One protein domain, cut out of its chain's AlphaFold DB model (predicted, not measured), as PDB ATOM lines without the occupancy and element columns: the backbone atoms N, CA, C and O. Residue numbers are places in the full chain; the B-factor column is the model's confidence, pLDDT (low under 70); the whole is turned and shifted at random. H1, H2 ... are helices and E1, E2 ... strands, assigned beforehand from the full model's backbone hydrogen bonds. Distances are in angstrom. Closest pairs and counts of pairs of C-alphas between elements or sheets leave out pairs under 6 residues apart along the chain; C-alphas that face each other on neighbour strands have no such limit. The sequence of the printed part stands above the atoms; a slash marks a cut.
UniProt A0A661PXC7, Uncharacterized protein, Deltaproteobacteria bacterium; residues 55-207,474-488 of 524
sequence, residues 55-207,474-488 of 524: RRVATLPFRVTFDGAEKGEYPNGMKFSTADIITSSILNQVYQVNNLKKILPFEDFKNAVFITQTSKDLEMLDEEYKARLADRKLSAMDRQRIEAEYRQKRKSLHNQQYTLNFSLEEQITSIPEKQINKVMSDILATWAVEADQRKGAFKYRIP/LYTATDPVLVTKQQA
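This is residues 55 to 207 and 474 to 488 of the 524 residues of an uncharacterized protein of Deltaproteobacteria bacterium (UniProt A0A661PXC7). A small, strongly twisted antiparallel sheet has one long helix, H5, packed across one face, and a long helical hairpin, H3 and H4, reaches away from it as an arm. H1 packs on H5, and H2 sits beside the sheet near E3. The printed part has 168 residues, with five named helices and five named strands, which follow each other along the chain as E1, H1, H2, E2, H3, H4, E3, H5, E4 and E5; the class is mixed, helices and strands, and in the branched, antiparallel sheet E1 has E3 on one side and both E4 and E5 on the other side, while E2 is a neighbour of E3. The whole is loose, with a radius of gyration of the C-alphas of 19.8 A, and flat, spanning 64 by 53 by 22 A.

E1, residues 55 to 64, has E3, residues 161 to 169, on one side, antiparallel, with N 58 and O 166 2.9 A apart. On the other side of E1 are E5, residues 482 to 487, and E4, residues 475 to 477, both antiparallel to it; N 57 and O 484 are 2.9 A apart, and N 63 and O 476 2.8 A. This pairing is staggered: E5 is beside residues 55 to 59, E4 beside 62 to 64. E2, residues 113 to 116, is antiparallel to E3, with N 114 and O 165 3.0 A apart. H1, residues 88 to 97, touches H5, residues 177 to 197, at a steep tilt of 51 degrees, opposite ways; their closest C-alphas, of Ile 90 and Trp 191, are 6.0 A apart. H5 is on the sheet at a height over the sheet of 8.3 A, over E1 and, only just, with 3 C-alphas, over E3; it runs slantwise to the strands, at 37 degrees to E1 on the local plane. H3, residues 120 to 133, and H4, residues 140 to 157, form a helical hairpin, at a shallow tilt of 2 degrees, opposite ways; their closest C-alphas, of Leu 122 and Leu 157, are 6.4 A apart. H2, residues 106 to 112, touches H1, with the closest C-alphas, of Leu 91 and Lys 110, 6.8 A apart. In H1, H2, H3 and H4 every O i to N i+4 pair is within hydrogen-bond range; in H5, 16 of 17 are.

E1 begins at C-alpha 55, (52.542, 41.004, -4.628), and is 27.8 A long; E3 is 25.9 A, H4 25.3 A and H5 30.1 A. H5 ends at C-alpha 197, (29.154, 16.358, -14.905), and E5 at C-alpha 487, (53.769, 45.562, -0.419).

The C-alphas farthest apart, of Lys 102 and Ser 139, are 63.9 A apart. Residues 208 to 473 are not printed, and C-alphas 207 and 474 are 23.3 A apart across this cut. The link from E1 to H1 is long, 23 residues. Mean pLDDT of the printed part is 82.9; 18 residues are under 70, among them 170 to 174 and 485 to 488.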
ATOM      1  N   ARG A  55      53.538  42.026  -4.285       69.44
ATOM      2  CA  ARG A  55      52.542  41.004  -4.628       69.44
ATOM      3  C   ARG A  55      51.330  41.673  -5.253       69.44
ATOM      4  O   ARG A  55      50.765  42.608  -4.680       69.44
ATOM      5  N   ARG A  56      50.916  41.188  -6.421       76.44
ATOM      6  CA  ARG A  56      49.625  41.541  -7.017       76.44
ATOM      7  C   ARG A  56      48.606  40.512  -6.570       76.44
ATOM      8  O   ARG A  56      48.778  39.326  -6.838       76.44
ATOM      9  N   VAL A  57      47.558  40.977  -5.903       82.38
ATOM     10  CA  VAL A  57      46.460  40.132  -5.443       82.38
ATOM     11  C   VAL A  57      45.198  40.566  -6.167       82.38
ATOM     12  O   VAL A  57      44.751  41.704  -6.018       82.38
ATOM     13  N   ALA A  58      44.645  39.659  -6.965       85.69
ATOM     14  CA  ALA A  58      43.336  39.814  -7.575       85.69
ATOM     15  C   ALA A  58      42.290  39.072  -6.743       85.69
ATOM     16  O   ALA A  58      42.508  37.920  -6.357       85.69
ATOM     17  N   THR A  59      41.171  39.727  -6.454       86.94
ATOM     18  CA  THR A  59      40.103  39.187  -5.609       86.94
ATOM     19  C   THR A  59      38.769  39.205  -6.344       86.94
ATOM     20  O   THR A  59      38.400  40.204  -6.959       86.94
ATOM     21  N   LEU A  60      38.045  38.086  -6.287       87.56
ATOM     22  CA  LEU A  60      36.708  37.920  -6.857       87.56
ATOM     23  C   LEU A  60      35.765  37.395  -5.767       87.56
ATOM     24  O   LEU A  60      35.822  36.202  -5.446       87.56
ATOM     25  N   PRO A  61      34.914  38.249  -5.179       86.50
ATOM     26  CA  PRO A  61      33.894  37.797  -4.249       86.50
ATOM     27  C   PRO A  61      32.743  37.134  -5.009       86.50
ATOM     28  O   PRO A  61      32.220  37.656  -5.998       86.50
ATOM     29  N   PHE A  62      32.320  35.972  -4.532       86.69
ATOM     30  CA  PHE A  62      31.207  35.217  -5.081       86.69
ATOM     31  C   PHE A  62      30.366  34.611  -3.962       86.69
ATOM     32  O   PHE A  62      30.843  34.357  -2.856       86.69
ATOM     33  N   ARG A  63      29.095  34.362  -4.260       83.75
ATOM     34  CA  ARG A  63      28.175  33.649  -3.380       83.75
ATOM     35  C   ARG A  63      27.763  32.341  -4.023       83.75
ATOM     36  O   ARG A  63      27.517  32.327  -5.220       83.75
ATOM     37  N   VAL A  64      27.649  31.280  -3.237       85.50
ATOM     38  CA  VAL A  64      27.034  30.019  -3.673       85.50
ATOM     39  C   VAL A  64      25.511  30.115  -3.528       85.50
ATOM     40  O   VAL A  64      25.037  30.634  -2.529       85.50
ATOM     41  N   THR A  65      24.735  29.674  -4.518       78.94
ATOM     42  CA  THR A  65      23.281  29.964  -4.602       78.94
ATOM     43  C   THR A  65      22.382  28.729  -4.607       78.94
ATOM     44  O   THR A  65      21.173  28.851  -4.788       78.94
ATOM     45  N   PHE A  66      22.944  27.535  -4.426       80.12
ATOM     46  CA  PHE A  66      22.191  26.286  -4.496       80.12
ATOM     47  C   PHE A  66      21.649  25.819  -3.136       80.12
ATOM     48  O   PHE A  66      22.212  26.121  -2.083       80.12
ATOM     49  N   ASP A  67      20.567  25.036  -3.172       76.00
ATOM     50  CA  ASP A  67      19.972  24.438  -1.973       76.00
ATOM     51  C   ASP A  67      20.925  23.407  -1.340       76.00
ATOM     52  O   ASP A  67      21.545  22.608  -2.041       76.00
ATOM     53  N   GLY A  68      21.066  23.449  -0.015       77.69
ATOM     54  CA  GLY A  68      22.037  22.650   0.744       77.69
ATOM     55  C   GLY A  68      23.389  23.327   1.007       77.69
ATOM     56  O   GLY A  68      24.128  22.865   1.882       77.69
ATOM     57  N   ALA A  69      23.701  24.460   0.363       79.69
ATOM     58  CA  ALA A  69      24.977  25.161   0.556       79.69
ATOM     59  C   ALA A  69      25.239  25.555   2.026       79.69
ATOM     60  O   ALA A  69      26.375  25.474   2.489       79.69
ATOM     61  N   GLU A  70      24.193  25.893   2.795       74.50
ATOM     62  CA  GLU A  70      24.283  26.187   4.241       74.50
ATOM     63  C   GLU A  70      24.749  24.986   5.068       74.50
ATOM     64  O   GLU A  70      25.408  25.143   6.093       74.50
ATOM     65  N   LYS A  71      24.410  23.778   4.617       79.19
ATOM     66  CA  LYS A  71      24.770  22.519   5.273       79.19
ATOM     67  C   LYS A  71      26.105  21.973   4.763       79.19
ATOM     68  O   LYS A  71      26.542  20.921   5.221       79.19
ATOM     69  N   GLY A  72      26.756  22.674   3.830       81.50
ATOM     70  CA  GLY A  72      27.930  22.163   3.131       81.50
ATOM     71  C   GLY A  72      27.584  20.954   2.266       81.50
ATOM     72  O   GLY A  72      28.358  20.000   2.211       81.50
ATOM     73  N   GLU A  73      26.421  20.964   1.611       86.94
ATOM     74  CA  GLU A  73      25.950  19.889   0.737       86.94
ATOM     75  C   GLU A  73      25.480  20.449  -0.609       86.94
ATOM     76  O   GLU A  73      24.807  21.469  -0.662       86.94
ATOM     77  N   TYR A  74      25.816  19.779  -1.710       87.88
ATOM     78  CA  TYR A  74      25.203  20.015  -3.016       87.88
ATOM     79  C   TYR A  74      23.699  19.673  -2.978       87.88
ATOM     80  O   TYR A  74      23.282  18.893  -2.118       87.88
ATOM     81  N   PRO A  75      22.894  20.125  -3.959       83.62
ATOM     82  CA  PRO A  75      21.453  19.835  -4.008       83.62
ATOM     83  C   PRO A  75      21.100  18.343  -3.993       83.62
ATOM     84  O   PRO A  75      20.019  17.944  -3.568       83.62
ATOM     85  N   ASN A  76      22.021  17.491  -4.445       83.81
ATOM     86  CA  ASN A  76      21.874  16.040  -4.417       83.81
ATOM     87  C   ASN A  76      22.258  15.376  -3.073       83.81
ATOM     88  O   ASN A  76      22.263  14.143  -2.981       83.81
ATOM     89  N   GLY A  77      22.602  16.167  -2.050       82.88
ATOM     90  CA  GLY A  77      22.995  15.726  -0.708       82.88
ATOM     91  C   GLY A  77      24.452  15.271  -0.578       82.88
ATOM     92  O   GLY A  77      24.842  14.714   0.448       82.88
ATOM     93  N   MET A  78      25.284  15.436  -1.611       85.56
ATOM     94  CA  MET A  78      26.716  15.159  -1.484       85.56
ATOM     95  C   MET A  78      27.431  16.298  -0.775       85.56
ATOM     96  O   MET A  78      27.106  17.455  -0.992       85.56
ATOM     97  N   LYS A  79      28.478  15.990  -0.006       87.62
ATOM     98  CA  LYS A  79      29.274  17.024   0.664       87.62
ATOM     99  C   LYS A  79      29.888  17.998  -0.346       87.62
ATOM    100  O   LYS A  79      30.578  17.583  -1.282       87.62
ATOM    101  N   PHE A  80      29.645  19.277  -0.111       88.06
ATOM    102  CA  PHE A  80      30.255  20.411  -0.778       88.06
ATOM    103  C   PHE A  80      31.406  20.943   0.077       88.06
ATOM    104  O   PHE A  80      31.280  21.134   1.287       88.06
ATOM    105  N   SER A  81      32.539  21.193  -0.570       87.31
ATOM    106  CA  SER A  81      33.677  21.887   0.022       87.31
ATOM    107  C   SER A  81      34.169  22.953  -0.942       87.31
ATOM    108  O   SER A  81      34.175  22.740  -2.151       87.31
ATOM    109  N   THR A  82      34.669  24.075  -0.426       86.94
ATOM    110  CA  THR A  82      35.322  25.104  -1.249       86.94
ATOM    111  C   THR A  82      36.550  24.565  -1.985       86.94
ATOM    112  O   THR A  82      36.862  25.035  -3.074       86.94
ATOM    113  N   ALA A  83      37.200  23.521  -1.458       88.12
ATOM    114  CA  ALA A  83      38.290  22.825  -2.142       88.12
ATOM    115  C   ALA A  83      37.846  22.184  -3.471       88.12
ATOM    116  O   ALA A  83      38.671  22.000  -4.365       88.12
ATOM    117  N   ASP A  84      36.549  21.895  -3.633       88.56
ATOM    118  CA  ASP A  84      36.001  21.386  -4.891       88.56
ATOM    119  C   ASP A  84      36.103  22.400  -6.033       88.56
ATOM    120  O   ASP A  84      36.086  21.991  -7.187       88.56
ATOM    121  N   ILE A  85      36.203  23.698  -5.731       90.06
ATOM    122  CA  ILE A  85      36.241  24.787  -6.718       90.06
ATOM    123  C   ILE A  85      37.638  24.922  -7.339       90.06
ATOM    124  O   ILE A  85      37.780  25.317  -8.491       90.06
ATOM    125  N   ILE A  86      38.678  24.563  -6.584       92.62
ATOM    126  CA  ILE A  86      40.092  24.741  -6.955       92.62
ATOM    127  C   ILE A  86      40.821  23.402  -7.118       92.62
ATOM    128  O   ILE A  86      42.023  23.299  -6.889       92.62
ATOM    129  N   THR A  87      40.101  22.345  -7.499       92.62
ATOM    130  CA  THR A  87      40.735  21.044  -7.746       92.62
ATOM    131  C   THR A  87      41.719  21.115  -8.915       92.62
ATOM    132  O   THR A  87      41.554  21.901  -9.850       92.62
ATOM    133  N   SER A  88      42.728  20.237  -8.915       92.38
ATOM    134  CA  SER A  88      43.726  20.175  -9.992       92.38
ATOM    135  C   SER A  88      43.108  19.968 -11.380       92.38
ATOM    136  O   SER A  88      43.665  20.449 -12.361       92.38
ATOM    137  N   SER A  89      41.964  19.276 -11.467       92.69
ATOM    138  CA  SER A  89      41.210  19.080 -12.715       92.69
ATOM    139  C   SER A  89      40.727  20.417 -13.286       92.69
ATOM    140  O   SER A  89      41.083  20.773 -14.411       92.69
ATOM    141  N   ILE A  90      40.023  21.199 -12.461       93.06
ATOM    142  CA  ILE A  90      39.480  22.517 -12.813       93.06
ATOM    143  C   ILE A  90      40.609  23.467 -13.197       93.06
ATOM    144  O   ILE A  90      40.586  24.071 -14.271       93.06
ATOM    145  N   LEU A  91      41.630  23.572 -12.343       94.19
ATOM    146  CA  LEU A  91      42.746  24.485 -12.570       94.19
ATOM    147  C   LEU A  91      43.521  24.122 -13.838       94.19
ATOM    148  O   LEU A  91      43.900  25.017 -14.590       94.19
ATOM    149  N   ASN A  92      43.722  22.833 -14.124       94.81
ATOM    150  CA  ASN A  92      44.383  22.411 -15.358       94.81
ATOM    151  C   ASN A  92      43.545  22.771 -16.592       94.81
ATOM    152  O   ASN A  92      44.082  23.312 -17.556       94.81
ATOM    153  N   GLN A  93      42.230  22.544 -16.567       92.56
ATOM    154  CA  GLN A  93      41.357  22.918 -17.681       92.56
ATOM    155  C   GLN A  93      41.393  24.430 -17.946       92.56
ATOM    156  O   GLN A  93      41.605  24.850 -19.085       92.56
ATOM    157  N   VAL A  94      41.282  25.252 -16.900       94.25
ATOM    158  CA  VAL A  94      41.386  26.717 -17.011       94.25
ATOM    159  C   VAL A  94      42.754  27.139 -17.542       94.25
ATOM    160  O   VAL A  94      42.830  28.017 -18.405       94.25
ATOM    161  N   TYR A  95      43.827  26.512 -17.060       93.19
ATOM    162  CA  TYR A  95      45.202  26.792 -17.466       93.19
ATOM    163  C   TYR A  95      45.434  26.543 -18.961       93.19
ATOM    164  O   TYR A  95      46.056  27.373 -19.634       93.19
ATOM    165  N   GLN A  96      44.890  25.445 -19.500       93.06
ATOM    166  CA  GLN A  96      44.956  25.132 -20.930       93.06
ATOM    167  C   GLN A  96      44.097  26.096 -21.758       93.06
ATOM    168  O   GLN A  96      44.597  26.703 -22.704       93.06
ATOM    169  N   VAL A  97      42.830  26.301 -21.376       92.81
ATOM    170  CA  VAL A  97      41.878  27.168 -22.106       92.81
ATOM    171  C   VAL A  97      42.367  28.618 -22.176       92.81
ATOM    172  O   VAL A  97      42.195  29.288 -23.195       92.81
ATOM    173  N   ASN A  98      43.015  29.106 -21.117       90.94
ATOM    174  CA  ASN A  98      43.548  30.468 -21.050       90.94
ATOM    175  C   ASN A  98      44.999  30.601 -21.533       90.94
ATOM    176  O   ASN A  98      45.566  31.690 -21.435       90.94
ATOM    177  N   ASN A  99      45.595  29.534 -22.082       90.06
ATOM    178  CA  ASN A  99      46.968  29.509 -22.597       90.06
ATOM    179  C   ASN A  99      48.023  30.013 -21.590       90.06
ATOM    180  O   ASN A  99      49.026  30.620 -21.978       90.06
ATOM    181  N   LEU A 100      47.825  29.745 -20.295       88.00
ATOM    182  CA  LEU A 100      48.687  30.263 -19.223       88.00
ATOM    183  C   LEU A 100      50.097  29.659 -19.236       88.00
ATOM    184  O   LEU A 100      51.024  30.272 -18.716       88.00
ATOM    185  N   LYS A 101      50.293  28.534 -19.936       87.50
ATOM    186  CA  LYS A 101      51.597  27.878 -20.128       87.50
ATOM    187  C   LYS A 101      52.682  28.775 -20.716       87.50
ATOM    188  O   LYS A 101      53.860  28.539 -20.476       87.50
ATOM    189  N   LYS A 102      52.302  29.785 -21.501       85.38
ATOM    190  CA  LYS A 102      53.253  30.742 -22.091       85.38
ATOM    191  C   LYS A 102      53.773  31.766 -21.081       85.38
ATOM    192  O   LYS A 102      54.710  32.486 -21.392       85.38
ATOM    193  N   ILE A 103      53.112  31.868 -19.932       84.12
ATOM    194  CA  ILE A 103      53.243  32.981 -19.002       84.12
ATOM    195  C   ILE A 103      53.784  32.488 -17.659       84.12
ATOM    196  O   ILE A 103      54.694  33.107 -17.122       84.12
ATOM    197  N   LEU A 104      53.269  31.369 -17.139       87.44
ATOM    198  CA  LEU A 104      53.720  30.794 -15.872       87.44
ATOM    199  C   LEU A 104      53.550  29.262 -15.825       87.44
ATOM    200  O   LEU A 104      52.642  28.741 -16.477       87.44
ATOM    201  N   PRO A 105      54.391  28.528 -15.072       90.00
ATOM    202  CA  PRO A 105      54.249  27.088 -14.851       90.00
ATOM    203  C   PRO A 105      52.968  26.704 -14.097       90.00
ATOM    204  O   PRO A 105      52.515  27.410 -13.202       90.00
ATOM    205  N   PHE A 106      52.411  25.524 -14.387       90.50
ATOM    206  CA  PHE A 106      51.157  25.067 -13.770       90.50
ATOM    207  C   PHE A 106      51.211  24.971 -12.235       90.50
ATOM    208  O   PHE A 106      50.225  25.275 -11.569       90.50
ATOM    209  N   GLU A 107      52.347  24.576 -11.659       90.19
ATOM    210  CA  GLU A 107      52.488  24.497 -10.199       90.19
ATOM    211  C   GLU A 107      52.400  25.877  -9.538       90.19
ATOM    212  O   GLU A 107      51.708  26.031  -8.531       90.19
ATOM    213  N   ASP A 108      52.991  26.899 -10.155       89.06
ATOM    214  CA  ASP A 108      52.901  28.277  -9.673       89.06
ATOM    215  C   ASP A 108      51.466  28.802  -9.797       89.06
ATOM    216  O   ASP A 108      50.966  29.450  -8.879       89.06
ATOM    217  N   PHE A 109      50.756  28.446 -10.879       90.31
ATOM    218  CA  PHE A 109      49.329  28.760 -11.029       90.31
ATOM    219  C   PHE A 109      48.508  28.174  -9.883       90.31
ATOM    220  O   PHE A 109      47.710  28.869  -9.255       90.31
ATOM    221  N   LYS A 110      48.709  26.881  -9.620       90.62
ATOM    222  CA  LYS A 110      47.965  26.128  -8.615       90.62
ATOM    223  C   LYS A 110      48.187  26.698  -7.216       90.62
ATOM    224  O   LYS A 110      47.230  26.827  -6.463       90.62
ATOM    225  N   ASN A 111      49.422  27.074  -6.892       90.00
ATOM    226  CA  ASN A 111      49.774  27.640  -5.589       90.00
ATOM    227  C   ASN A 111      49.334  29.106  -5.430       90.00
ATOM    228  O   ASN A 111      49.149  29.574  -4.307       90.00
ATOM    229  N   ALA A 112      49.148  29.830  -6.536       89.06
ATOM    230  CA  ALA A 112      48.705  31.223  -6.536       89.06
ATOM    231  C   ALA A 112      47.192  31.391  -6.302       89.06
ATOM    232  O   ALA A 112      46.762  32.480  -5.911       89.06
ATOM    233  N   VAL A 113      46.385  30.354  -6.554       92.06
ATOM    234  CA  VAL A 113      44.919  30.392  -6.436       92.06
ATOM    235  C   VAL A 113      44.465  29.803  -5.102       92.06
ATOM    236  O   VAL A 113      44.753  28.650  -4.790       92.06
ATOM    237  N   PHE A 114      43.683  30.558  -4.331       91.25
ATOM    238  CA  PHE A 114      43.109  30.078  -3.070       91.25
ATOM    239  C   PHE A 114      41.771  30.750  -2.753       91.25
ATOM    240  O   PHE A 114      41.475  31.846  -3.225       91.25
ATOM    241  N   ILE A 115      40.951  30.096  -1.927       89.50
ATOM    242  CA  ILE A 115      39.637  30.606  -1.520       89.50
ATOM    243  C   ILE A 115      39.663  30.970  -0.041       89.50
ATOM    244  O   ILE A 115      40.105  30.178   0.789       89.50
ATOM    245  N   THR A 116      39.144  32.149   0.291       85.00
ATOM    246  CA  THR A 116      38.902  32.576   1.672       85.00
ATOM    247  C   THR A 116      37.414  32.781   1.912       85.00
ATOM    248  O   THR A 116      36.670  33.173   1.017       85.00
ATOM    249  N   GLN A 117      36.960  32.521   3.136       75.06
ATOM    250  CA  GLN A 117      35.614  32.881   3.571       75.06
ATOM    251  C   GLN A 117      35.706  34.240   4.264       75.06
ATOM    252  O   GLN A 117      35.992  34.326   5.456       75.06
ATOM    253  N   THR A 118      35.547  35.311   3.493       64.06
ATOM    254  CA  THR A 118      35.601  36.679   4.012       64.06
ATOM    255  C   THR A 118      34.326  37.392   3.599       64.06
ATOM    256  O   THR A 118      34.182  37.810   2.456       64.06
ATOM    257  N   SER A 119      33.391  37.537   4.531       65.19
ATOM    258  CA  SER A 119      32.226  38.402   4.349       65.19
ATOM    259  C   SER A 119      32.546  39.771   4.940       65.19
ATOM    260  O   SER A 119      32.608  39.922   6.164       65.19
ATOM    261  N   LYS A 120      32.728  40.767   4.072       69.25
ATOM    262  CA  LYS A 120      32.927  42.174   4.454       69.25
ATOM    263  C   LYS A 120      31.820  42.677   5.391       69.25
ATOM    264  O   LYS A 120      32.087  43.439   6.313       69.25
ATOM    265  N   ASP A 121      30.601  42.170   5.209       69.38
ATOM    266  CA  ASP A 121      29.448  42.492   6.051       69.38
ATOM    267  C   ASP A 121      29.582  41.945   7.482       69.38
ATOM    268  O   ASP A 121      29.176  42.621   8.425       69.38
ATOM    269  N   LEU A 122      30.188  40.761   7.679       74.56
ATOM    270  CA  LEU A 122      30.494  40.273   9.035       74.56
ATOM    271  C   LEU A 122      31.615  41.077   9.681       74.56
ATOM    272  O   LEU A 122      31.544  41.324  10.875       74.56
ATOM    273  N   GLU A 123      32.626  41.494   8.920       77.81
ATOM    274  CA  GLU A 123      33.702  42.329   9.463       77.81
ATOM    275  C   GLU A 123      33.158  43.690   9.922       77.81
ATOM    276  O   GLU A 123      33.437  44.126  11.038       77.81
ATOM    277  N   MET A 124      32.292  44.318   9.120       82.25
ATOM    278  CA  MET A 124      31.585  45.538   9.517       82.25
ATOM    279  C   MET A 124      30.680  45.319  10.736       82.25
ATOM    280  O   MET A 124      30.676  46.155  11.639       82.25
ATOM    281  N   LEU A 125      29.942  44.203  10.785       85.50
ATOM    282  CA  LEU A 125      29.119  43.841  11.941       85.50
ATOM    283  C   LEU A 125      29.983  43.675  13.200       85.50
ATOM    284  O   LEU A 125      29.637  44.190  14.260       85.50
ATOM    285  N   ASP A 126      31.113  42.978  13.100       86.62
ATOM    286  CA  ASP A 126      32.010  42.738  14.226       86.62
ATOM    287  C   ASP A 126      32.579  44.053  14.767       86.62
ATOM    288  O   ASP A 126      32.585  44.258  15.981       86.62
ATOM    289  N   GLU A 127      33.003  44.969  13.896       88.44
ATOM    290  CA  GLU A 127      33.498  46.287  14.311       88.44
ATOM    291  C   GLU A 127      32.394  47.162  14.925       88.44
ATOM    292  O   GLU A 127      32.608  47.775  15.976       88.44
ATOM    293  N   GLU A 128      31.187  47.167  14.349       89.81
ATOM    294  CA  GLU A 128      30.040  47.895  14.904       89.81
ATOM    295  C   GLU A 128      29.698  47.403  16.321       89.81
ATOM    296  O   GLU A 128      29.517  48.201  17.246       89.81
ATOM    297  N   TYR A 129      29.638  46.086  16.523       89.56
ATOM    298  CA  TYR A 129      29.287  45.509  17.820       89.56
ATOM    299  C   TYR A 129      30.422  45.598  18.842       89.56
ATOM    300  O   TYR A 129      30.141  45.822  20.021       89.56
ATOM    301  N   LYS A 130      31.692  45.523  18.421       89.25
ATOM    302  CA  LYS A 130      32.837  45.846  19.289       89.25
ATOM    303  C   LYS A 130      32.750  47.281  19.799       89.25
ATOM    304  O   LYS A 130      32.934  47.502  20.994       89.25
ATOM    305  N   ALA A 131      32.423  48.240  18.931       88.81
ATOM    306  CA  ALA A 131      32.256  49.638  19.325       88.81
ATOM    307  C   ALA A 131      31.091  49.820  20.316       88.81
ATOM    308  O   ALA A 131      31.251  50.502  21.327       88.81
ATOM    309  N   ARG A 132      29.949  49.158  20.081       86.06
ATOM    310  CA  ARG A 132      28.780  49.198  20.986       86.06
ATOM    311  C   ARG A 132      29.052  48.564  22.355       86.06
ATOM    312  O   ARG A 132      28.553  49.055  23.362       86.06
ATOM    313  N   LEU A 133      29.837  47.489  22.408       87.50
ATOM    314  CA  LEU A 133      30.190  46.796  23.657       87.50
ATOM    315  C   LEU A 133      31.337  47.471  24.428       87.50
ATOM    316  O   LEU A 133      31.536  47.168  25.605       87.50
ATOM    317  N   ALA A 134      32.077  48.388  23.797       87.38
ATOM    318  CA  ALA A 134      33.156  49.143  24.434       87.38
ATOM    319  C   ALA A 134      32.661  50.289  25.341       87.38
ATOM    320  O   ALA A 134      33.452  50.838  26.114       87.38
ATOM    321  N   ASP A 135      31.375  50.653  25.277       86.12
ATOM    322  CA  ASP A 135      30.810  51.700  26.129       86.12
ATOM    323  C   ASP A 135      30.723  51.240  27.600       86.12
ATOM    324  O   ASP A 135      30.094  50.238  27.959       86.12
ATOM    325  N   ARG A 136      31.375  52.006  28.484       75.25
ATOM    326  CA  ARG A 136      31.471  51.739  29.928       75.25
ATOM    327  C   ARG A 136      30.155  51.967  30.678       75.25
ATOM    328  O   ARG A 136      30.065  51.554  31.830       75.25
ATOM    329  N   LYS A 137      29.156  52.604  30.058       82.56
ATOM    330  CA  LYS A 137      27.851  52.907  30.676       82.56
ATOM    331  C   LYS A 137      26.787  51.819  30.469       82.56
ATOM    332  O   LYS A 137      25.666  51.986  30.938       82.56
ATOM    333  N   LEU A 138      27.112  50.713  29.794       81.38
ATOM    334  CA  LEU A 138      26.159  49.624  29.547       81.38
ATOM    335  C   LEU A 138      25.817  48.829  30.821       81.38
ATOM    336  O   LEU A 138      26.710  48.276  31.469       81.38
ATOM    337  N   SER A 139      24.519  48.672  31.098       86.00
ATOM    338  CA  SER A 139      23.996  47.728  32.095       86.00
ATOM    339  C   SER A 139      24.191  46.267  31.653       86.00
ATOM    340  O   SER A 139      24.302  45.970  30.462       86.00
ATOM    341  N   ALA A 140      24.184  45.324  32.602       83.19
ATOM    342  CA  ALA A 140      24.275  43.886  32.321       83.19
ATOM    343  C   ALA A 140      23.142  43.389  31.397       83.19
ATOM    344  O   ALA A 140      23.383  42.587  30.496       83.19
ATOM    345  N   MET A 141      21.930  43.927  31.567       83.88
ATOM    346  CA  MET A 141      20.777  43.614  30.710       83.88
ATOM    347  C   MET A 141      20.952  44.136  29.275       83.88
ATOM    348  O   MET A 141      20.609  43.444  28.316       83.88
ATOM    349  N   ASP A 142      21.531  45.329  29.112       86.38
ATOM    350  CA  ASP A 142      21.780  45.917  27.791       86.38
ATOM    351  C   ASP A 142      22.855  45.149  27.024       86.38
ATOM    352  O   ASP A 142      22.697  44.911  25.824       86.38
ATOM    353  N   ARG A 143      23.906  44.688  27.717       87.44
ATOM    354  CA  ARG A 143      24.925  43.806  27.126       87.44
ATOM    355  C   ARG A 143      24.309  42.518  26.602       87.44
ATOM    356  O   ARG A 143      24.536  42.175  25.447       87.44
ATOM    357  N   GLN A 144      23.473  41.852  27.398       88.25
ATOM    358  CA  GLN A 144      22.826  40.606  26.984       88.25
ATOM    359  C   GLN A 144      21.899  40.805  25.775       88.25
ATOM    360  O   GLN A 144      21.874  39.967  24.872       88.25
ATOM    361  N   ARG A 145      21.173  41.930  25.711       90.56
ATOM    362  CA  ARG A 145      20.341  42.278  24.548       90.56
ATOM    363  C   ARG A 145      21.180  42.514  23.292       90.56
ATOM    364  O   ARG A 145      20.848  41.980  22.237       90.56
ATOM    365  N   ILE A 146      22.265  43.280  23.403       89.75
ATOM    366  CA  ILE A 146      23.175  43.578  22.286       89.75
ATOM    367  C   ILE A 146      23.878  42.305  21.803       89.75
ATOM    368  O   ILE A 146      23.980  42.083  20.600       89.75
ATOM    369  N   GLU A 147      24.295  41.418  22.706       90.25
ATOM    370  CA  GLU A 147      24.862  40.115  22.344       90.25
ATOM    371  C   GLU A 147      23.842  39.199  21.656       90.25
ATOM    372  O   GLU A 147      24.189  38.492  20.706       90.25
ATOM    373  N   ALA A 148      22.583  39.198  22.101       89.31
ATOM    374  CA  ALA A 148      21.518  38.440  21.449       89.31
ATOM    375  C   ALA A 148      21.232  38.976  20.035       89.31
ATOM    376  O   ALA A 148      21.146  38.188  19.089       89.31
ATOM    377  N   GLU A 149      21.168  40.301  19.873       90.50
ATOM    378  CA  GLU A 149      21.016  40.965  18.573       90.50
ATOM    379  C   GLU A 149      22.202  40.651  17.650       90.50
ATOM    380  O   GLU A 149      21.999  40.287  16.492       90.50
ATOM    381  N   TYR A 150      23.433  40.698  18.172       89.75
ATOM    382  CA  TYR A 150      24.638  40.302  17.443       89.75
ATOM    383  C   TYR A 150      24.547  38.854  16.974       89.75
ATOM    384  O   TYR A 150      24.753  38.577  15.796       89.75
ATOM    385  N   ARG A 151      24.182  37.915  17.858       86.75
ATOM    386  CA  ARG A 151      24.032  36.498  17.490       86.75
ATOM    387  C   ARG A 151      22.979  36.311  16.401       86.75
ATOM    388  O   ARG A 151      23.186  35.495  15.506       86.75
ATOM    389  N   GLN A 152      21.870  37.044  16.462       86.44
ATOM    390  CA  GLN A 152      20.812  36.966  15.457       86.44
ATOM    391  C   GLN A 152      21.264  37.547  14.111       86.44
ATOM    392  O   GLN A 152      21.147  36.861  13.096       86.44
ATOM    393  N   LYS A 153      21.855  38.750  14.097       83.06
ATOM    394  CA  LYS A 153      22.382  39.378  12.874       83.06
ATOM    395  C   LYS A 153      23.527  38.587  12.264       83.06
ATOM    396  O   LYS A 153      23.580  38.411  11.053       83.06
ATOM    397  N   ARG A 154      24.412  38.038  13.094       80.69
ATOM    398  CA  ARG A 154      25.503  37.168  12.653       80.69
ATOM    399  C   ARG A 154      24.978  35.876  12.039       80.69
ATOM    400  O   ARG A 154      25.533  35.443  11.045       80.69
ATOM    401  N   LYS A 155      23.897  35.286  12.567       76.06
ATOM    402  CA  LYS A 155      23.234  34.130  11.934       76.06
ATOM    403  C   LYS A 155      22.639  34.484  10.568       76.06
ATOM    404  O   LYS A 155      22.790  33.695   9.650       76.06
ATOM    405  N   SER A 156      22.030  35.662  10.414       71.19
ATOM    406  CA  SER A 156      21.502  36.118   9.113       71.19
ATOM    407  C   SER A 156      22.574  36.596   8.125       71.19
ATOM    408  O   SER A 156      22.327  36.632   6.923       71.19
ATOM    409  N   LEU A 157      23.748  36.999   8.625       70.38
ATOM    410  CA  LEU A 157      24.907  37.421   7.830       70.38
ATOM    411  C   LEU A 157      25.952  36.318   7.661       70.38
ATOM    412  O   LEU A 157      26.941  36.538   6.964       70.38
ATOM    413  N   HIS A 158      25.743  35.133   8.246       62.09
ATOM    414  CA  HIS A 158      26.510  33.927   7.943       62.09
ATOM    415  C   HIS A 158      26.120  33.430   6.547       62.09
ATOM    416  O   HIS A 158      25.579  32.350   6.354       62.09
ATOM    417  N   ASN A 159      26.347  34.295   5.566       59.69
ATOM    418  CA  ASN A 159      26.044  34.083   4.177       59.69
ATOM    419  C   ASN A 159      27.298  33.561   3.497       59.69
ATOM    420  O   ASN A 159      28.421  33.961   3.809       59.69
ATOM    421  N   GLN A 160      27.055  32.658   2.557       66.00
ATOM    422  CA  GLN A 160      27.977  31.867   1.745       66.00
ATOM    423  C   GLN A 160      28.805  32.736   0.779       66.00
ATOM    424  O   GLN A 160      28.877  32.448  -0.413       66.00
ATOM    425  N   GLN A 161      29.353  33.848   1.265       75.50
ATOM    426  CA  GLN A 161      30.261  34.722   0.543       75.50
ATOM    427  C   GLN A 161      31.679  34.186   0.697       75.50
ATOM    428  O   GLN A 161      32.227  34.077   1.797       75.50
ATOM    429  N   TYR A 162      32.256  33.852  -0.441       84.69
ATOM    430  CA  TYR A 162      33.617  33.387  -0.582       84.69
ATOM    431  C   TYR A 162      34.366  34.364  -1.474       84.69
ATOM    432  O   TYR A 162      33.789  34.983  -2.364       84.69
ATOM    433  N   THR A 163      35.666  34.468  -1.264       86.88
ATOM    434  CA  THR A 163      36.541  35.263  -2.114       86.88
ATOM    435  C   THR A 163      37.527  34.322  -2.767       86.88
ATOM    436  O   THR A 163      38.301  33.646  -2.087       86.88
ATOM    437  N   LEU A 164      37.491  34.263  -4.095       90.19
ATOM    438  CA  LEU A 164      38.551  33.648  -4.878       90.19
ATOM    439  C   LEU A 164      39.695  34.657  -4.964       90.19
ATOM    440  O   LEU A 164      39.493  35.789  -5.399       90.19
ATOM    441  N   ASN A 165      40.881  34.252  -4.535       89.94
ATOM    442  CA  ASN A 165      42.077  35.077  -4.545       89.94
ATOM    443  C   ASN A 165      43.089  34.484  -5.519       89.94
ATOM    444  O   ASN A 165      43.284  33.268  -5.568       89.94
ATOM    445  N   PHE A 166      43.751  35.360  -6.261       89.00
ATOM    446  CA  PHE A 166      44.856  35.015  -7.136       89.00
ATOM    447  C   PHE A 166      46.041  35.928  -6.824       89.00
ATOM    448  O   PHE A 166      45.989  37.131  -7.085       89.00
ATOM    449  N   SER A 167      47.080  35.364  -6.208       86.25
ATOM    450  CA  SER A 167      48.258  36.098  -5.736       86.25
ATOM    451  C   SER A 167      49.487  35.738  -6.559       86.25
ATOM    452  O   SER A 167      49.966  34.610  -6.489       86.25
ATOM    453  N   LEU A 168      50.042  36.716  -7.272       78.12
ATOM    454  CA  LEU A 168      51.272  36.570  -8.048       78.12
ATOM    455  C   LEU A 168      52.376  37.485  -7.517       78.12
ATOM    456  O   LEU A 168      52.127  38.622  -7.102       78.12
ATOM    457  N   GLU A 169      53.613  37.002  -7.581       70.25
ATOM    458  CA  GLU A 169      54.801  37.807  -7.298       70.25
ATOM    459  C   GLU A 169      55.167  38.637  -8.543       70.25
ATOM    460  O   GLU A 169      55.407  38.108  -9.629       70.25
ATOM    461  N   GLU A 170      55.159  39.967  -8.399       59.84
ATOM    462  CA  GLU A 170      55.180  40.934  -9.511       59.84
ATOM    463  C   GLU A 170      56.499  40.930 -10.308       59.84
ATOM    464  O   GLU A 170      56.525  41.401 -11.441       59.84
ATOM    465  N   GLN A 171      57.582  40.368  -9.758       52.12
ATOM    466  CA  GLN A 171      58.902  40.341 -10.403       52.12
ATOM    467  C   GLN A 171      59.046  39.264 -11.498       52.12
ATOM    468  O   GLN A 171      59.970  39.357 -12.302       52.12
ATOM    469  N   ILE A 172      58.151  38.268 -11.563       52.81
ATOM    470  CA  ILE A 172      58.329  37.087 -12.433       52.81
ATOM    471  C   ILE A 172      57.340  37.079 -13.607       52.81
ATOM    472  O   ILE A 172      57.647  36.546 -14.670       52.81
ATOM    473  N   THR A 173      56.136  37.644 -13.455       60.41
ATOM    474  CA  THR A 173      55.055  37.446 -14.436       60.41
ATOM    475  C   THR A 173      54.110  38.652 -14.535       60.41
ATOM    476  O   THR A 173      53.397  38.972 -13.586       60.41
ATOM    477  N   SER A 174      54.039  39.302 -15.704       68.50
ATOM    478  CA  SER A 174      53.068  40.375 -15.977       68.50
ATOM    479  C   SER A 174      51.858  39.820 -16.734       68.50
ATOM    480  O   SER A 174      51.884  39.697 -17.958       68.50
ATOM    481  N   ILE A 175      50.798  39.459 -16.005       76.75
ATOM    482  CA  ILE A 175      49.515  39.065 -16.607       76.75
ATOM    483  C   ILE A 175      48.624  40.309 -16.752       76.75
ATOM    484  O   ILE A 175      48.423  41.018 -15.762       76.75
ATOM    485  N   PRO A 176      48.055  40.584 -17.941       83.81
ATOM    486  CA  PRO A 176      47.076  41.654 -18.117       83.81
ATOM    487  C   PRO A 176      45.840  41.462 -17.225       83.81
ATOM    488  O   PRO A 176      45.302  40.359 -17.138       83.81
ATOM    489  N   GLU A 177      45.318  42.544 -16.641       81.81
ATOM    490  CA  GLU A 177      44.145  42.499 -15.744       81.81
ATOM    491  C   GLU A 177      42.922  41.852 -16.407       81.81
ATOM    492  O   GLU A 177      42.244  41.020 -15.810       81.81
ATOM    493  N   LYS A 178      42.692  42.131 -17.696       84.94
ATOM    494  CA  LYS A 178      41.618  41.496 -18.476       84.94
ATOM    495  C   LYS A 178      41.742  39.967 -18.512       84.94
ATOM    496  O   LYS A 178      40.731  39.269 -18.479       84.94
ATOM    497  N   GLN A 179      42.968  39.449 -18.591       86.94
ATOM    498  CA  GLN A 179      43.219  38.011 -18.597       86.94
ATOM    499  C   GLN A 179      43.047  37.417 -17.196       86.94
ATOM    500  O   GLN A 179      42.458  36.349 -17.084       86.94
ATOM    501  N   ILE A 180      43.464  38.123 -16.140       86.75
ATOM    502  CA  ILE A 180      43.207  37.717 -14.747       86.75
ATOM    503  C   ILE A 180      41.701  37.602 -14.490       86.75
ATOM    504  O   ILE A 180      41.237  36.569 -14.012       86.75
ATOM    505  N   ASN A 181      40.927  38.615 -14.889       86.50
ATOM    506  CA  ASN A 181      39.477  38.623 -14.697       86.50
ATOM    507  C   ASN A 181      38.811  37.444 -15.412       86.50
ATOM    508  O   ASN A 181      37.971  36.755 -14.833       86.50
ATOM    509  N   LYS A 182      39.234  37.177 -16.654       89.75
ATOM    510  CA  LYS A 182      38.767  36.020 -17.423       89.75
ATOM    511  C   LYS A 182      39.126  34.704 -16.733       89.75
ATOM    512  O   LYS A 182      38.254  33.862 -16.575       89.75
ATOM    513  N   VAL A 183      40.371  34.535 -16.283       91.50
ATOM    514  CA  VAL A 183      40.829  33.316 -15.597       91.50
ATOM    515  C   VAL A 183      40.021  33.061 -14.326       91.50
ATOM    516  O   VAL A 183      39.543  31.949 -14.132       91.50
ATOM    517  N   MET A 184      39.818  34.076 -13.482       90.62
ATOM    518  CA  MET A 184      39.058  33.926 -12.235       90.62
ATOM    519  C   MET A 184      37.588  33.572 -12.491       90.62
ATOM    520  O   MET A 184      37.041  32.703 -11.813       90.62
ATOM    521  N   SER A 185      36.966  34.181 -13.505       90.12
ATOM    522  CA  SER A 185      35.611  33.818 -13.935       90.12
ATOM    523  C   SER A 185      35.550  32.397 -14.511       90.12
ATOM    524  O   SER A 185      34.626  31.644 -14.201       90.12
ATOM    525  N   ASP A 186      36.538  32.009 -15.320       91.25
ATOM    526  CA  ASP A 186      36.616  30.682 -15.937       91.25
ATOM    527  C   ASP A 186      36.804  29.577 -14.884       91.25
ATOM    528  O   ASP A 186      36.296  28.477 -15.084       91.25
ATOM    529  N   ILE A 187      37.476  29.848 -13.754       93.12
ATOM    530  CA  ILE A 187      37.581  28.904 -12.623       93.12
ATOM    531  C   ILE A 187      36.193  28.567 -12.079       93.12
ATOM    532  O   ILE A 187      35.835  27.390 -12.010       93.12
ATOM    533  N   LEU A 188      35.392  29.580 -11.741       90.75
ATOM    534  CA  LEU A 188      34.053  29.362 -11.191       90.75
ATOM    535  C   LEU A 188      33.120  28.702 -12.220       90.75
ATOM    536  O   LEU A 188      32.366  27.788 -11.879       90.75
ATOM    537  N   ALA A 189      33.197  29.107 -13.491       89.50
ATOM    538  CA  ALA A 189      32.416  28.501 -14.570       89.50
ATOM    539  C   ALA A 189      32.793  27.028 -14.812       89.50
ATOM    540  O   ALA A 189      31.914  26.173 -14.923       89.50
ATOM    541  N   THR A 190      34.090  26.718 -14.844       90.94
ATOM    542  CA  THR A 190      34.591  25.350 -15.046       90.94
ATOM    543  C   THR A 190      34.218  24.455 -13.870       90.94
ATOM    544  O   THR A 190      33.744  23.340 -14.084       90.94
ATOM    545  N   TRP A 191      34.340  24.956 -12.634       91.50
ATOM    546  CA  TRP A 191      33.853  24.252 -11.448       91.50
ATOM    547  C   TRP A 191      32.369  23.902 -11.571       91.50
ATOM    548  O   TRP A 191      31.993  22.760 -11.313       91.50
ATOM    549  N   ALA A 192      31.530  24.854 -11.990       87.12
ATOM    550  CA  ALA A 192      30.095  24.622 -12.075       87.12
ATOM    551  C   ALA A 192      29.731  23.507 -13.067       87.12
ATOM    552  O   ALA A 192      28.878  22.666 -12.776       87.12
ATOM    553  N   VAL A 193      30.429  23.457 -14.202       86.62
ATOM    554  CA  VAL A 193      30.286  22.377 -15.187       86.62
ATOM    555  C   VAL A 193      30.791  21.046 -14.625       86.62
ATOM    556  O   VAL A 193      30.111  20.027 -14.753       86.62
ATOM    557  N   GLU A 194      31.955  21.026 -13.969       88.06
ATOM    558  CA  GLU A 194      32.527  19.793 -13.418       88.06
ATOM    559  C   GLU A 194      31.674  19.223 -12.267       88.06
ATOM    560  O   GLU A 194      31.493  18.005 -12.165       88.06
ATOM    561  N   ALA A 195      31.090  20.089 -11.436       86.44
ATOM    562  CA  ALA A 195      30.175  19.704 -10.367       86.44
ATOM    563  C   ALA A 195      28.898  19.037 -10.912       86.44
ATOM    564  O   ALA A 195      28.434  18.038 -10.359       86.44
ATOM    565  N   ASP A 196      28.352  19.510 -12.032       83.00
ATOM    566  CA  ASP A 196      27.231  18.825 -12.681       83.00
ATOM    567  C   ASP A 196      27.661  17.502 -13.337       83.00
ATOM    568  O   ASP A 196      27.047  16.453 -13.131       83.00
ATOM    569  N   GLN A 197      28.758  17.510 -14.094       83.88
ATOM    570  CA  GLN A 197      29.154  16.358 -14.905       83.88
ATOM    571  C   GLN A 197      29.712  15.196 -14.082       83.88
ATOM    572  O   GLN A 197      29.312  14.049 -14.288       83.88
ATOM    573  N   ARG A 198      30.639  15.469 -13.158       82.44
ATOM    574  CA  ARG A 198      31.324  14.422 -12.380       82.44
ATOM    575  C   ARG A 198      30.588  14.081 -11.103       82.44
ATOM    576  O   ARG A 198      30.528  12.918 -10.717       82.44
ATOM    577  N   LYS A 199      30.070  15.108 -10.433       80.56
ATOM    578  CA  LYS A 199      29.401  14.966  -9.142       80.56
ATOM    579  C   LYS A 199      27.887  14.800  -9.293       80.56
ATOM    580  O   LYS A 199      27.240  14.364  -8.346       80.56
ATOM    581  N   GLY A 200      27.308  15.093 -10.459       81.38
ATOM    582  CA  GLY A 200      25.855  15.052 -10.615       81.38
ATOM    583  C   GLY A 200      25.174  15.984  -9.621       81.38
ATOM    584  O   GLY A 200      24.135  15.612  -9.083       81.38
ATOM    585  N   ALA A 201      25.786  17.134  -9.307       80.50
ATOM    586  CA  ALA A 201      25.330  18.044  -8.252       80.50
ATOM    587  C   ALA A 201      23.853  18.438  -8.411       80.50
ATOM    588  O   ALA A 201      23.150  18.599  -7.417       80.50
ATOM    589  N   PHE A 202      23.376  18.506  -9.656       78.75
ATOM    590  CA  PHE A 202      21.995  18.823 -10.013       78.75
ATOM    591  C   PHE A 202      21.138  17.611 -10.355       78.75
ATOM    592  O   PHE A 202      20.071  17.765 -10.936       78.75
ATOM    593  N   LYS A 203      21.591  16.399 -10.046       83.44
ATOM    594  CA  LYS A 203      20.889  15.155 -10.354       83.44
ATOM    595  C   LYS A 203      20.425  14.508  -9.065       83.44
ATOM    596  O   LYS A 203      21.207  14.346  -8.129       83.44
ATOM    597  N   TYR A 204      19.163  14.095  -9.020       83.62
ATOM    598  CA  TYR A 204      18.654  13.357  -7.869       83.62
ATOM    599  C   TYR A 204      19.467  12.087  -7.638       83.62
ATOM    600  O   TYR A 204      19.785  11.363  -8.581       83.62
ATOM    601  N   ARG A 205      19.747  11.756  -6.376       82.25
ATOM    602  CA  ARG A 205      20.496  10.548  -6.002       82.25
ATOM    603  C   ARG A 205      19.629   9.283  -6.084       82.25
ATOM    604  O   ARG A 205      19.463   8.555  -5.110       82.25
ATOM    605  N   ILE A 206      19.058   9.032  -7.257       84.81
ATOM    606  CA  ILE A 206      18.233   7.866  -7.562       84.81
ATOM    607  C   ILE A 206      18.886   7.135  -8.735       84.81
ATOM    608  O   ILE A 206      19.221   7.774  -9.733       84.81
ATOM    609  N   PRO A 207      19.094   5.811  -8.639       83.25
ATOM    610  CA  PRO A 207      19.600   5.043  -9.764       83.25
ATOM    611  C   PRO A 207      18.546   5.037 -10.871       83.25
ATOM    612  O   PRO A 207      17.416   4.624 -10.630       83.25
ATOM    613  N   LEU A 474      25.514  27.826 -10.044       73.25
ATOM    614  CA  LEU A 474      25.934  27.399  -8.695       73.25
ATOM    615  C   LEU A 474      26.435  28.581  -7.855       73.25
ATOM    616  O   LEU A 474      26.555  28.459  -6.636       73.25
ATOM    617  N   TYR A 475      26.778  29.688  -8.512       79.81
ATOM    618  CA  TYR A 475      27.343  30.864  -7.888       79.81
ATOM    619  C   TYR A 475      26.862  32.156  -8.548       79.81
ATOM    620  O   TYR A 475      26.540  32.181  -9.730       79.81
ATOM    621  N   THR A 476      26.943  33.252  -7.803       79.56
ATOM    622  CA  THR A 476      26.788  34.614  -8.315       79.56
ATOM    623  C   THR A 476      28.013  35.430  -7.920       79.56
ATOM    624  O   THR A 476      28.325  35.542  -6.732       79.56
ATOM    625  N   ALA A 477      28.714  36.011  -8.899       75.31
ATOM    626  CA  ALA A 477      29.764  36.992  -8.625       75.31
ATOM    627  C   ALA A 477      29.127  38.246  -8.006       75.31
ATOM    628  O   ALA A 477      28.181  38.796  -8.565       75.31
ATOM    629  N   THR A 478      29.592  38.643  -6.820       67.69
ATOM    630  CA  THR A 478      28.978  39.742  -6.052       67.69
ATOM    631  C   THR A 478      29.539  41.104  -6.463       67.69
ATOM    632  O   THR A 478      28.784  42.065  -6.508       67.69
ATOM    633  N   ASP A 479      30.818  41.163  -6.849       71.75
ATOM    634  CA  ASP A 479      31.509  42.367  -7.329       71.75
ATOM    635  C   ASP A 479      32.471  42.018  -8.484       71.75
ATOM    636  O   ASP A 479      32.859  40.850  -8.629       71.75
ATOM    637  N   PRO A 480      32.885  42.998  -9.316       77.00
ATOM    638  CA  PRO A 480      33.953  42.794 -10.293       77.00
ATOM    639  C   PRO A 480      35.288  42.466  -9.611       77.00
ATOM    640  O   PRO A 480      35.515  42.793  -8.448       77.00
ATOM    641  N   VAL A 481      36.202  41.853 -10.365       76.44
ATOM    642  CA  VAL A 481      37.542  41.529  -9.864       76.44
ATOM    643  C   VAL A 481      38.299  42.805  -9.507       76.44
ATOM    644  O   VAL A 481      38.463  43.694 -10.347       76.44
ATOM    645  N   LEU A 482      38.799  42.872  -8.275       78.75
ATOM    646  CA  LEU A 482      39.637  43.966  -7.796       78.75
ATOM    647  C   LEU A 482      41.095  43.516  -7.777       78.75
ATOM    648  O   LEU A 482      41.432  42.513  -7.152       78.75
ATOM    649  N   VAL A 483      41.975  44.267  -8.439       74.44
ATOM    650  CA  VAL A 483      43.422  44.020  -8.418       74.44
ATOM    651  C   VAL A 483      44.069  45.029  -7.481       74.44
ATOM    652  O   VAL A 483      44.011  46.236  -7.709       74.44
ATOM    653  N   THR A 484      44.693  44.543  -6.411       74.50
ATOM    654  CA  THR A 484      45.408  45.385  -5.444       74.50
ATOM    655  C   THR A 484      46.886  45.021  -5.403       74.50
ATOM    656  O   THR A 484      47.267  43.852  -5.501       74.50
ATOM    657  N   LYS A 485      47.742  46.038  -5.263       68.50
ATOM    658  CA  LYS A 485      49.169  45.842  -4.995       68.50
ATOM    659  C   LYS A 485      49.387  45.833  -3.491       68.50
ATOM    660  O   LYS A 485      49.119  46.829  -2.822       68.50
ATOM    661  N   GLN A 486      49.881  44.720  -2.965       63.44
ATOM    662  CA  GLN A 486      50.273  44.601  -1.569       63.44
ATOM    663  C   GLN A 486      51.797  44.579  -1.478       63.44
ATOM    664  O   GLN A 486      52.468  43.718  -2.051       63.44
ATOM    665  N   GLN A 487      52.351  45.549  -0.754       64.56
ATOM    666  CA  GLN A 487      53.769  45.562  -0.419       64.56
ATOM    667  C   GLN A 487      54.009  44.688   0.811       64.56
ATOM    668  O   GLN A 487      53.250  44.738   1.780       64.56
ATOM    669  N   ALA A 488      55.084  43.902   0.784       57.97
ATOM    670  CA  ALA A 488      55.413  42.951   1.845       57.97
ATOM    671  C   ALA A 488      55.713  43.609   3.212       57.97
ATOM    672  O   ALA A 488      55.700  42.928   4.238       57.97
TER     673      ALA A 488